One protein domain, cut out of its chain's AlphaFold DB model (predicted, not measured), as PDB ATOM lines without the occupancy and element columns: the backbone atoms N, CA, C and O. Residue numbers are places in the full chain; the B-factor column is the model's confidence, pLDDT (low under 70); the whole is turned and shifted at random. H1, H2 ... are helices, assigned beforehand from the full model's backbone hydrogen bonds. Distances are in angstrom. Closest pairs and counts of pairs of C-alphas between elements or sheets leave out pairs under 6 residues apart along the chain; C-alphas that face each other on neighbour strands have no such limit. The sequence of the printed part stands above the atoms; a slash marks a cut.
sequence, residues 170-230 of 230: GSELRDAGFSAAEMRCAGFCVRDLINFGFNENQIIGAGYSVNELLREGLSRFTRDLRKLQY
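This is residues 170 to 230 of the 230 residues of an uncharacterized protein of candidate division BRC1 bacterium ADurb.Bin183 (UniProt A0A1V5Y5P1). The chain winds in short stacked turns, a small solenoid of five short helices, H1 to H5, followed at one end by the four-residue H6, and residues 224 to 230, of which 224 and 225 belong to H6, stick out there. The turns are only partly packed: H4 touches H2 and H3, while H1, H5 and H6 touch no helix. The printed part has 61 residues with six named helices, H1 to H6 in chain order, and no named strand; the class is all helix. It is compact, with a radius of gyration of the C-alphas of 12.0 A, and spans 39 by 18 by 17 A, a rod.

H1 is residues 170 to 175, 8.4 A long, and its C-alpha 170 is at (220.790, 218.261, 241.476). H2 is residues 180 to 185, 8.7 A, and H3 is residues 190 to 195, 8.7 A. H4, residues 200 to 205, measures 8.3 A and begins with C-alpha 200 at (235.462, 219.322, 246.812). H5 is residues 210 to 215, 8.7 A. H6, residues 222 to 225, is 5.1 A long and ends with C-alpha 225 at (245.977, 224.391, 250.000).

H1 is close to H3 but not clearly touching, the closest C-alphas, Gly 170 and Asn 195, being 7.4 A apart. H2 and H4 touch, closest at the C-alphas of Ala 180 and Ile 203, 5.7 A, at a steep tilt of 53 degrees, the same way. H3 and H4 only just touch, with 3 pairs of C-alphas within 8 A, the closest Val 190 and Ile 203 at 7.0 A. H5 is close to H3 but not clearly touching, the closest C-alphas, Val 190 and Leu 213, being 6.3 A apart. H1 and H6 are apart. In H1 to H5 every O i to N i+4 pair is within hydrogen-bond range; H6 is too short for one.

The farthest C-alphas, Ala 176 and Tyr 230, are 40.0 A apart. The printed part has no cut and no long link, and Tyr 230 is the chain's last residue. Residues 215 to 230 are under 70 in pLDDT.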
ATOM      1  N   GLY A 170     219.722 219.164 241.041       72.06
ATOM      2  CA  GLY A 170     220.790 218.261 241.476       72.06
ATOM      3  C   GLY A 170     220.975 218.155 242.989       72.06
ATOM      4  O   GLY A 170     221.566 217.181 243.442       72.06
ATOM      5  N   SER A 171     220.393 219.063 243.775       76.44
ATOM      6  CA  SER A 171     220.221 218.869 245.221       76.44
ATOM      7  C   SER A 171     219.398 217.612 245.525       76.44
ATOM      8  O   SER A 171     219.784 216.835 246.391       76.44
ATOM      9  N   GLU A 172     218.337 217.361 244.752       80.75
ATOM     10  CA  GLU A 172     217.498 216.164 244.873       80.75
ATOM     11  C   GLU A 172     218.254 214.913 244.405       80.75
ATOM     12  O   GLU A 172     218.146 213.857 245.015       80.75
ATOM     13  N   LEU A 173     219.078 215.021 243.352       80.94
ATOM     14  CA  LEU A 173     219.957 213.920 242.923       80.94
ATOM     15  C   LEU A 173     220.962 213.552 244.021       80.94
ATOM     16  O   LEU A 173     221.221 212.376 244.269       80.94
ATOM     17  N   ARG A 174     221.525 214.551 244.701       79.12
ATOM     18  CA  ARG A 174     222.417 214.318 245.837       79.12
ATOM     19  C   ARG A 174     221.674 213.636 246.986       79.12
ATOM     20  O   ARG A 174     222.196 212.672 247.535       79.12
ATOM     21  N   ASP A 175     220.475 214.112 247.320       78.81
ATOM     22  CA  ASP A 175     219.632 213.541 248.381       78.81
ATOM     23  C   ASP A 175     219.226 212.091 248.081       78.81
ATOM     24  O   ASP A 175     219.291 211.212 248.937       78.81
ATOM     25  N   ALA A 176     218.972 211.793 246.807       76.25
ATOM     26  CA  ALA A 176     218.726 210.444 246.312       76.25
ATOM     27  C   ALA A 176     219.939 209.499 246.387       76.25
ATOM     28  O   ALA A 176     219.831 208.321 246.035       76.25
ATOM     29  N   GLY A 177     221.100 210.006 246.805       78.19
ATOM     30  CA  GLY A 177     222.313 209.226 246.992       78.19
ATOM     31  C   GLY A 177     223.105 208.989 245.708       78.19
ATOM     32  O   GLY A 177     223.832 207.999 245.628       78.19
ATOM     33  N   PHE A 178     222.980 209.837 244.681       82.06
ATOM     34  CA  PHE A 178     223.918 209.802 243.554       82.06
ATOM     35  C   PHE A 178     225.297 210.285 244.010       82.06
ATOM     36  O   PHE A 178     225.439 211.381 244.554       82.06
ATOM     37  N   SER A 179     226.332 209.479 243.779       83.50
ATOM     38  CA  SER A 179     227.708 209.875 244.083       83.50
ATOM     39  C   SER A 179     228.287 210.746 242.968       83.50
ATOM     40  O   SER A 179     227.933 210.603 241.796       83.50
ATOM     41  N   ALA A 180     229.252 211.604 243.308       82.25
ATOM     42  CA  ALA A 180     229.949 212.432 242.322       82.25
ATOM     43  C   ALA A 180     230.633 211.595 241.216       82.25
ATOM     44  O   ALA A 180     230.732 212.052 240.079       82.25
ATOM     45  N   ALA A 181     231.039 210.354 241.515       83.38
ATOM     46  CA  ALA A 181     231.587 209.414 240.533       83.38
ATOM     47  C   ALA A 181     230.542 208.966 239.497       83.38
ATOM     48  O   ALA A 181     230.821 208.955 238.303       83.38
ATOM     49  N   GLU A 182     229.313 208.662 239.926       83.38
ATOM     50  CA  GLU A 182     228.225 208.287 239.011       83.38
ATOM     51  C   GLU A 182     227.804 209.467 238.133       83.38
ATOM     52  O   GLU A 182     227.561 209.322 236.937       83.38
ATOM     53  N   MET A 183     227.784 210.662 238.718       83.69
ATOM     54  CA  MET A 183     227.544 211.902 237.989       83.69
ATOM     55  C   MET A 183     228.656 212.158 236.955       83.69
ATOM     56  O   MET A 183     228.384 212.516 235.811       83.69
ATOM     57  N   ARG A 184     229.918 211.889 237.298       82.69
ATOM     58  CA  ARG A 184     231.014 211.942 236.324       82.69
ATOM     59  C   ARG A 184     230.814 210.970 235.170       82.69
ATOM     60  O   ARG A 184     230.932 211.379 234.019       82.69
ATOM     61  N   CYS A 185     230.471 209.715 235.455       81.75
ATOM     62  CA  CYS A 185     230.167 208.728 234.414       81.75
ATOM     63  C   CYS A 185     229.004 209.171 233.516       81.75
ATOM     64  O   CYS A 185     228.980 208.857 232.330       81.75
ATOM     65  N   ALA A 186     228.061 209.943 234.057       81.00
ATOM     66  CA  ALA A 186     226.971 210.532 233.294       81.00
ATOM     67  C   ALA A 186     227.346 211.814 232.525       81.00
ATOM     68  O   ALA A 186     226.500 212.354 231.813       81.00
ATOM     69  N   GLY A 187     228.592 212.287 232.627       81.06
ATOM     70  CA  GLY A 187     229.119 213.417 231.861       81.06
ATOM     71  C   GLY A 187     228.844 214.793 232.466       81.06
ATOM     72  O   GLY A 187     228.853 215.782 231.734       81.06
ATOM     73  N   PHE A 188     228.568 214.878 233.770       83.12
ATOM     74  CA  PHE A 188     228.515 216.169 234.464       83.12
ATOM     75  C   PHE A 188     229.909 216.786 234.574       83.12
ATOM     76  O   PHE A 188     230.897 216.063 234.613       83.12
ATOM     77  N   CYS A 189     229.998 218.113 234.631       81.56
ATOM     78  CA  CYS A 189     231.257 218.800 234.904       81.56
ATOM     79  C   CYS A 189     231.389 219.120 236.397       81.56
ATOM     80  O   CYS A 189     230.418 219.099 237.157       81.56
ATOM     81  N   VAL A 190     232.600 219.489 236.821       80.25
ATOM     82  CA  VAL A 190     232.870 219.936 238.197       80.25
ATOM     83  C   VAL A 190     231.918 221.063 238.619       80.25
ATOM     84  O   VAL A 190     231.396 221.043 239.730       80.25
ATOM     85  N   ARG A 191     231.624 222.011 237.722       79.50
ATOM     86  CA  ARG A 191     230.699 223.115 238.001       79.50
ATOM     87  C   ARG A 191     229.264 222.668 238.266       79.50
ATOM     88  O   ARG A 191     228.643 223.196 239.187       79.50
ATOM     89  N   ASP A 192     228.766 221.673 237.535       82.44
ATOM     90  CA  ASP A 192     227.446 221.095 237.797       82.44
ATOM     91  C   ASP A 192     227.408 220.452 239.185       82.44
ATOM     92  O   ASP A 192     226.508 220.729 239.970       82.44
ATOM     93  N   LEU A 193     228.437 219.672 239.539       81.25
ATOM     94  CA  LEU A 193     228.547 219.027 240.853       81.25
ATOM     95  C   LEU A 193     228.556 220.042 242.002       81.25
ATOM     96  O   LEU A 193     227.884 219.839 243.012       81.25
ATOM     97  N   ILE A 194     229.264 221.158 241.849       78.31
ATOM     98  CA  ILE A 194     229.256 222.232 242.852       78.31
ATOM     99  C   ILE A 194     227.864 222.853 242.955       78.31
ATOM    100  O   ILE A 194     227.361 223.049 244.059       78.31
ATOM    101  N   ASN A 195     227.217 223.126 241.820       79.19
ATOM    102  CA  ASN A 195     225.861 223.674 241.790       79.19
ATOM    103  C   ASN A 195     224.840 222.714 242.429       79.19
ATOM    104  O   ASN A 195     223.841 223.137 243.005       79.19
ATOM    105  N   PHE A 196     225.113 221.413 242.378       78.31
ATOM    106  CA  PHE A 196     224.332 220.376 243.048       78.31
ATOM    107  C   PHE A 196     224.655 220.244 244.546       78.31
ATOM    108  O   PHE A 196     223.965 219.524 245.268       78.31
ATOM    109  N   GLY A 197     225.671 220.960 245.035       77.56
ATOM    110  CA  GLY A 197     226.074 220.993 246.435       77.56
ATOM    111  C   GLY A 197     227.021 219.862 246.834       77.56
ATOM    112  O   GLY A 197     227.010 219.451 247.996       77.56
ATOM    113  N   PHE A 198     227.807 219.307 245.906       80.12
ATOM    114  CA  PHE A 198     228.880 218.372 246.256       80.12
ATOM    115  C   PHE A 198     230.101 219.119 246.799       80.12
ATOM    116  O   PHE A 198     230.492 220.164 246.285       80.12
ATOM    117  N   ASN A 199     230.721 218.546 247.833       80.19
ATOM    118  CA  ASN A 199     231.970 219.058 248.395       80.19
ATOM    119  C   ASN A 199     233.168 218.699 247.511       80.19
ATOM    120  O   ASN A 199     233.180 217.647 246.870       80.19
ATOM    121  N   GLU A 200     234.216 219.518 247.566       75.44
ATOM    122  CA  GLU A 200     235.462 219.322 246.812       75.44
ATOM    123  C   GLU A 200     236.063 217.932 247.044       75.44
ATOM    124  O   GLU A 200     236.388 217.246 246.082       75.44
ATOM    125  N   ASN A 201     236.098 217.451 248.292       78.06
ATOM    126  CA  ASN A 201     236.575 216.099 248.607       78.06
ATOM    127  C   ASN A 201     235.771 214.995 247.900       78.06
ATOM    128  O   ASN A 201     236.343 213.990 247.493       78.06
ATOM    129  N   GLN A 202     234.459 215.178 247.708       81.88
ATOM    130  CA  GLN A 202     233.634 214.212 246.973       81.88
ATOM    131  C   GLN A 202     233.896 214.273 245.466       81.88
ATOM    132  O   GLN A 202     233.881 213.244 244.795       81.88
ATOM    133  N   ILE A 203     234.162 215.465 244.932       80.88
ATOM    134  CA  ILE A 203     234.496 215.673 243.520       80.88
ATOM    135  C   ILE A 203     235.893 215.103 243.218       80.88
ATOM    136  O   ILE A 203     236.074 214.378 242.243       80.88
ATOM    137  N   ILE A 204     236.872 215.339 244.090       80.81
ATOM    138  CA  ILE A 204     238.212 214.746 243.986       80.81
ATOM    139  C   ILE A 204     238.125 213.221 244.139       80.81
ATOM    140  O   ILE A 204     238.712 212.491 243.345       80.81
ATOM    141  N   GLY A 205     237.318 212.726 245.086       79.12
ATOM    142  CA  GLY A 205     237.042 211.295 245.256       79.12
ATOM    143  C   GLY A 205     236.347 210.644 244.051       79.12
ATOM    144  O   GLY A 205     236.526 209.456 243.803       79.12
ATOM    145  N   ALA A 206     235.616 211.420 243.246       80.44
ATOM    146  CA  ALA A 206     235.061 210.988 241.959       80.44
ATOM    147  C   ALA A 206     236.099 210.931 240.819       80.44
ATOM    148  O   ALA A 206     235.782 210.552 239.686       80.44
ATOM    149  N   GLY A 207     237.344 211.312 241.112       77.00
ATOM    150  CA  GLY A 207     238.492 211.256 240.219       77.00
ATOM    151  C   GLY A 207     238.671 212.488 239.330       77.00
ATOM    152  O   GLY A 207     239.405 212.399 238.342       77.00
ATOM    153  N   TYR A 208     237.993 213.602 239.621       77.81
ATOM    154  CA  TYR A 208     238.311 214.876 238.975       77.81
ATOM    155  C   TYR A 208     239.640 215.403 239.497       77.81
ATOM    156  O   TYR A 208     239.918 215.369 240.697       77.81
ATOM    157  N   SER A 209     240.457 215.924 238.589       78.44
ATOM    158  CA  SER A 209     241.750 216.487 238.957       78.44
ATOM    159  C   SER A 209     241.585 217.863 239.592       78.44
ATOM    160  O   SER A 209     240.763 218.665 239.159       78.44
ATOM    161  N   VAL A 210     242.458 218.201 240.544       70.94
ATOM    162  CA  VAL A 210     242.518 219.545 241.157       70.94
ATOM    163  C   VAL A 210     242.637 220.644 240.089       70.94
ATOM    164  O   VAL A 210     242.091 221.733 240.246       70.94
ATOM    165  N   ASN A 211     243.288 220.341 238.962       70.88
ATOM    166  CA  ASN A 211     243.399 221.239 237.815       70.88
ATOM    167  C   ASN A 211     242.035 221.513 237.137       70.88
ATOM    168  O   ASN A 211     241.763 222.645 236.754       70.88
ATOM    169  N   GLU A 212     241.138 220.523 237.060       74.44
ATOM    170  CA  GLU A 212     239.761 220.709 236.567       74.44
ATOM    171  C   GLU A 212     238.934 221.573 237.530       74.44
ATOM    172  O   GLU A 212     238.203 222.455 237.084       74.44
ATOM    173  N   LEU A 213     239.111 221.396 238.847       72.19
ATOM    174  CA  LEU A 213     238.488 222.263 239.859       72.19
ATOM    175  C   LEU A 213     238.968 223.719 239.721       72.19
ATOM    176  O   LEU A 213     238.162 224.651 239.733       72.19
ATOM    177  N   LEU A 214     240.276 223.919 239.547       70.81
ATOM    178  CA  LEU A 214     240.885 225.235 239.323       70.81
ATOM    179  C   LEU A 214     240.365 225.899 238.041       70.81
ATOM    180  O   LEU A 214     240.076 227.097 238.055       70.81
ATOM    181  N   ARG A 215     240.214 225.129 236.956       68.94
ATOM    182  CA  ARG A 215     239.749 225.613 235.648       68.94
ATOM    183  C   ARG A 215     238.306 226.118 235.684       68.94
ATOM    184  O   ARG A 215     238.011 227.135 235.065       68.94
ATOM    185  N   GLU A 216     237.443 225.470 236.464       68.56
ATOM    186  CA  GLU A 216     236.039 225.872 236.643       68.56
ATOM    187  C   GLU A 216     235.842 227.031 237.641       68.56
ATOM    188  O   GLU A 216     234.712 227.452 237.895       68.56
ATOM    189  N   GLY A 217     236.925 227.592 238.190       58.88
ATOM    190  CA  GLY A 217     236.860 228.798 239.014       58.88
ATOM    191  C   GLY A 217     236.675 228.561 240.515       58.88
ATOM    192  O   GLY A 217     236.436 229.529 241.237       58.88
ATOM    193  N   LEU A 218     236.901 227.342 241.036       57.66
ATOM    194  CA  LEU A 218     237.032 227.076 242.489       57.66
ATOM    195  C   LEU A 218     238.311 227.681 243.111       57.66
ATOM    196  O   LEU A 218     238.694 227.397 244.246       57.66
ATOM    197  N   SER A 219     238.974 228.580 242.388       46.72
ATOM    198  CA  SER A 219     240.203 229.265 242.775       46.72
ATOM    199  C   SER A 219     239.994 230.377 243.820       46.72
ATOM    200  O   SER A 219     240.691 231.394 243.788       46.72
ATOM    201  N   ARG A 220     239.056 230.206 244.763       47.22
ATOM    202  CA  ARG A 220     239.036 230.996 246.006       47.22
ATOM    203  C   ARG A 220     239.509 230.192 247.221       47.22
ATOM    204  O   ARG A 220     240.159 230.788 248.070       47.22
ATOM    205  N   PHE A 221     239.291 228.873 247.269       49.88
ATOM    206  CA  PHE A 221     239.669 228.049 248.431       49.88
ATOM    207  C   PHE A 221     240.972 227.252 248.226       49.88
ATOM    208  O   PHE A 221     241.778 227.120 249.141       49.88
ATOM    209  N   THR A 222     241.302 226.853 246.991       47.84
ATOM    210  CA  THR A 222     242.599 226.210 246.665       47.84
ATOM    211  C   THR A 222     243.806 227.155 246.715       47.84
ATOM    212  O   THR A 222     244.950 226.712 246.584       47.84
ATOM    213  N   ARG A 223     243.585 228.455 246.958       48.34
ATOM    214  CA  ARG A 223     244.667 229.384 247.317       48.34
ATOM    215  C   ARG A 223     245.268 229.047 248.689       48.34
ATOM    216  O   ARG A 223     246.434 229.362 248.902       48.34
ATOM    217  N   ASP A 224     244.509 228.378 249.560       50.19
ATOM    218  CA  ASP A 224     244.941 228.004 250.910       50.19
ATOM    219  C   ASP A 224     245.687 226.656 250.935       50.19
ATOM    220  O   ASP A 224     246.722 226.520 251.579       50.19
ATOM    221  N   LEU A 225     245.285 225.687 250.102       48.47
ATOM    222  CA  LEU A 225     245.977 224.391 250.000       48.47
ATOM    223  C   LEU A 225     247.362 224.472 249.337       48.47
ATOM    224  O   LEU A 225     248.230 223.660 249.642       48.47
ATOM    225  N   ARG A 226     247.621 225.484 248.492       47.53
ATOM    226  CA  ARG A 226     248.983 225.761 247.990       47.53
ATOM    227  C   ARG A 226     249.920 226.370 249.044       47.53
ATOM    228  O   ARG A 226     251.110 226.469 248.769       47.53
ATOM    229  N   LYS A 227     249.416 226.757 250.223       46.69
ATOM    230  CA  LYS A 227     250.231 227.213 251.364       46.69
ATOM    231  C   LYS A 227     250.551 226.114 252.385       46.69
ATOM    232  O   LYS A 227     251.366 226.360 253.260       46.69
ATOM    233  N   LEU A 228     249.955 224.924 252.271       43.31
ATOM    234  CA  LEU A 228     250.171 223.799 253.198       43.31
ATOM    235  C   LEU A 228     251.069 222.687 252.618       43.31
ATOM    236  O   LEU A 228     251.122 221.588 253.162       43.31
ATOM    237  N   GLN A 229     251.774 222.960 251.517       49.97
ATOM    238  CA  GLN A 229     252.816 222.080 250.966       49.97
ATOM    239  C   GLN A 229     254.182 222.778 250.870       49.97
ATOM    240  O   GLN A 229     254.899 222.602 249.887       49.97
ATOM    241  N   TYR A 230     254.537 223.577 251.877       39.31
ATOM    242  CA  TYR A 230     255.900 224.076 252.062       39.31
ATOM    243  C   TYR A 230     256.354 223.841 253.498       39.31
ATOM    244  O   TYR A 230     255.524 224.086 254.402       39.31
TER     245      TYR A 230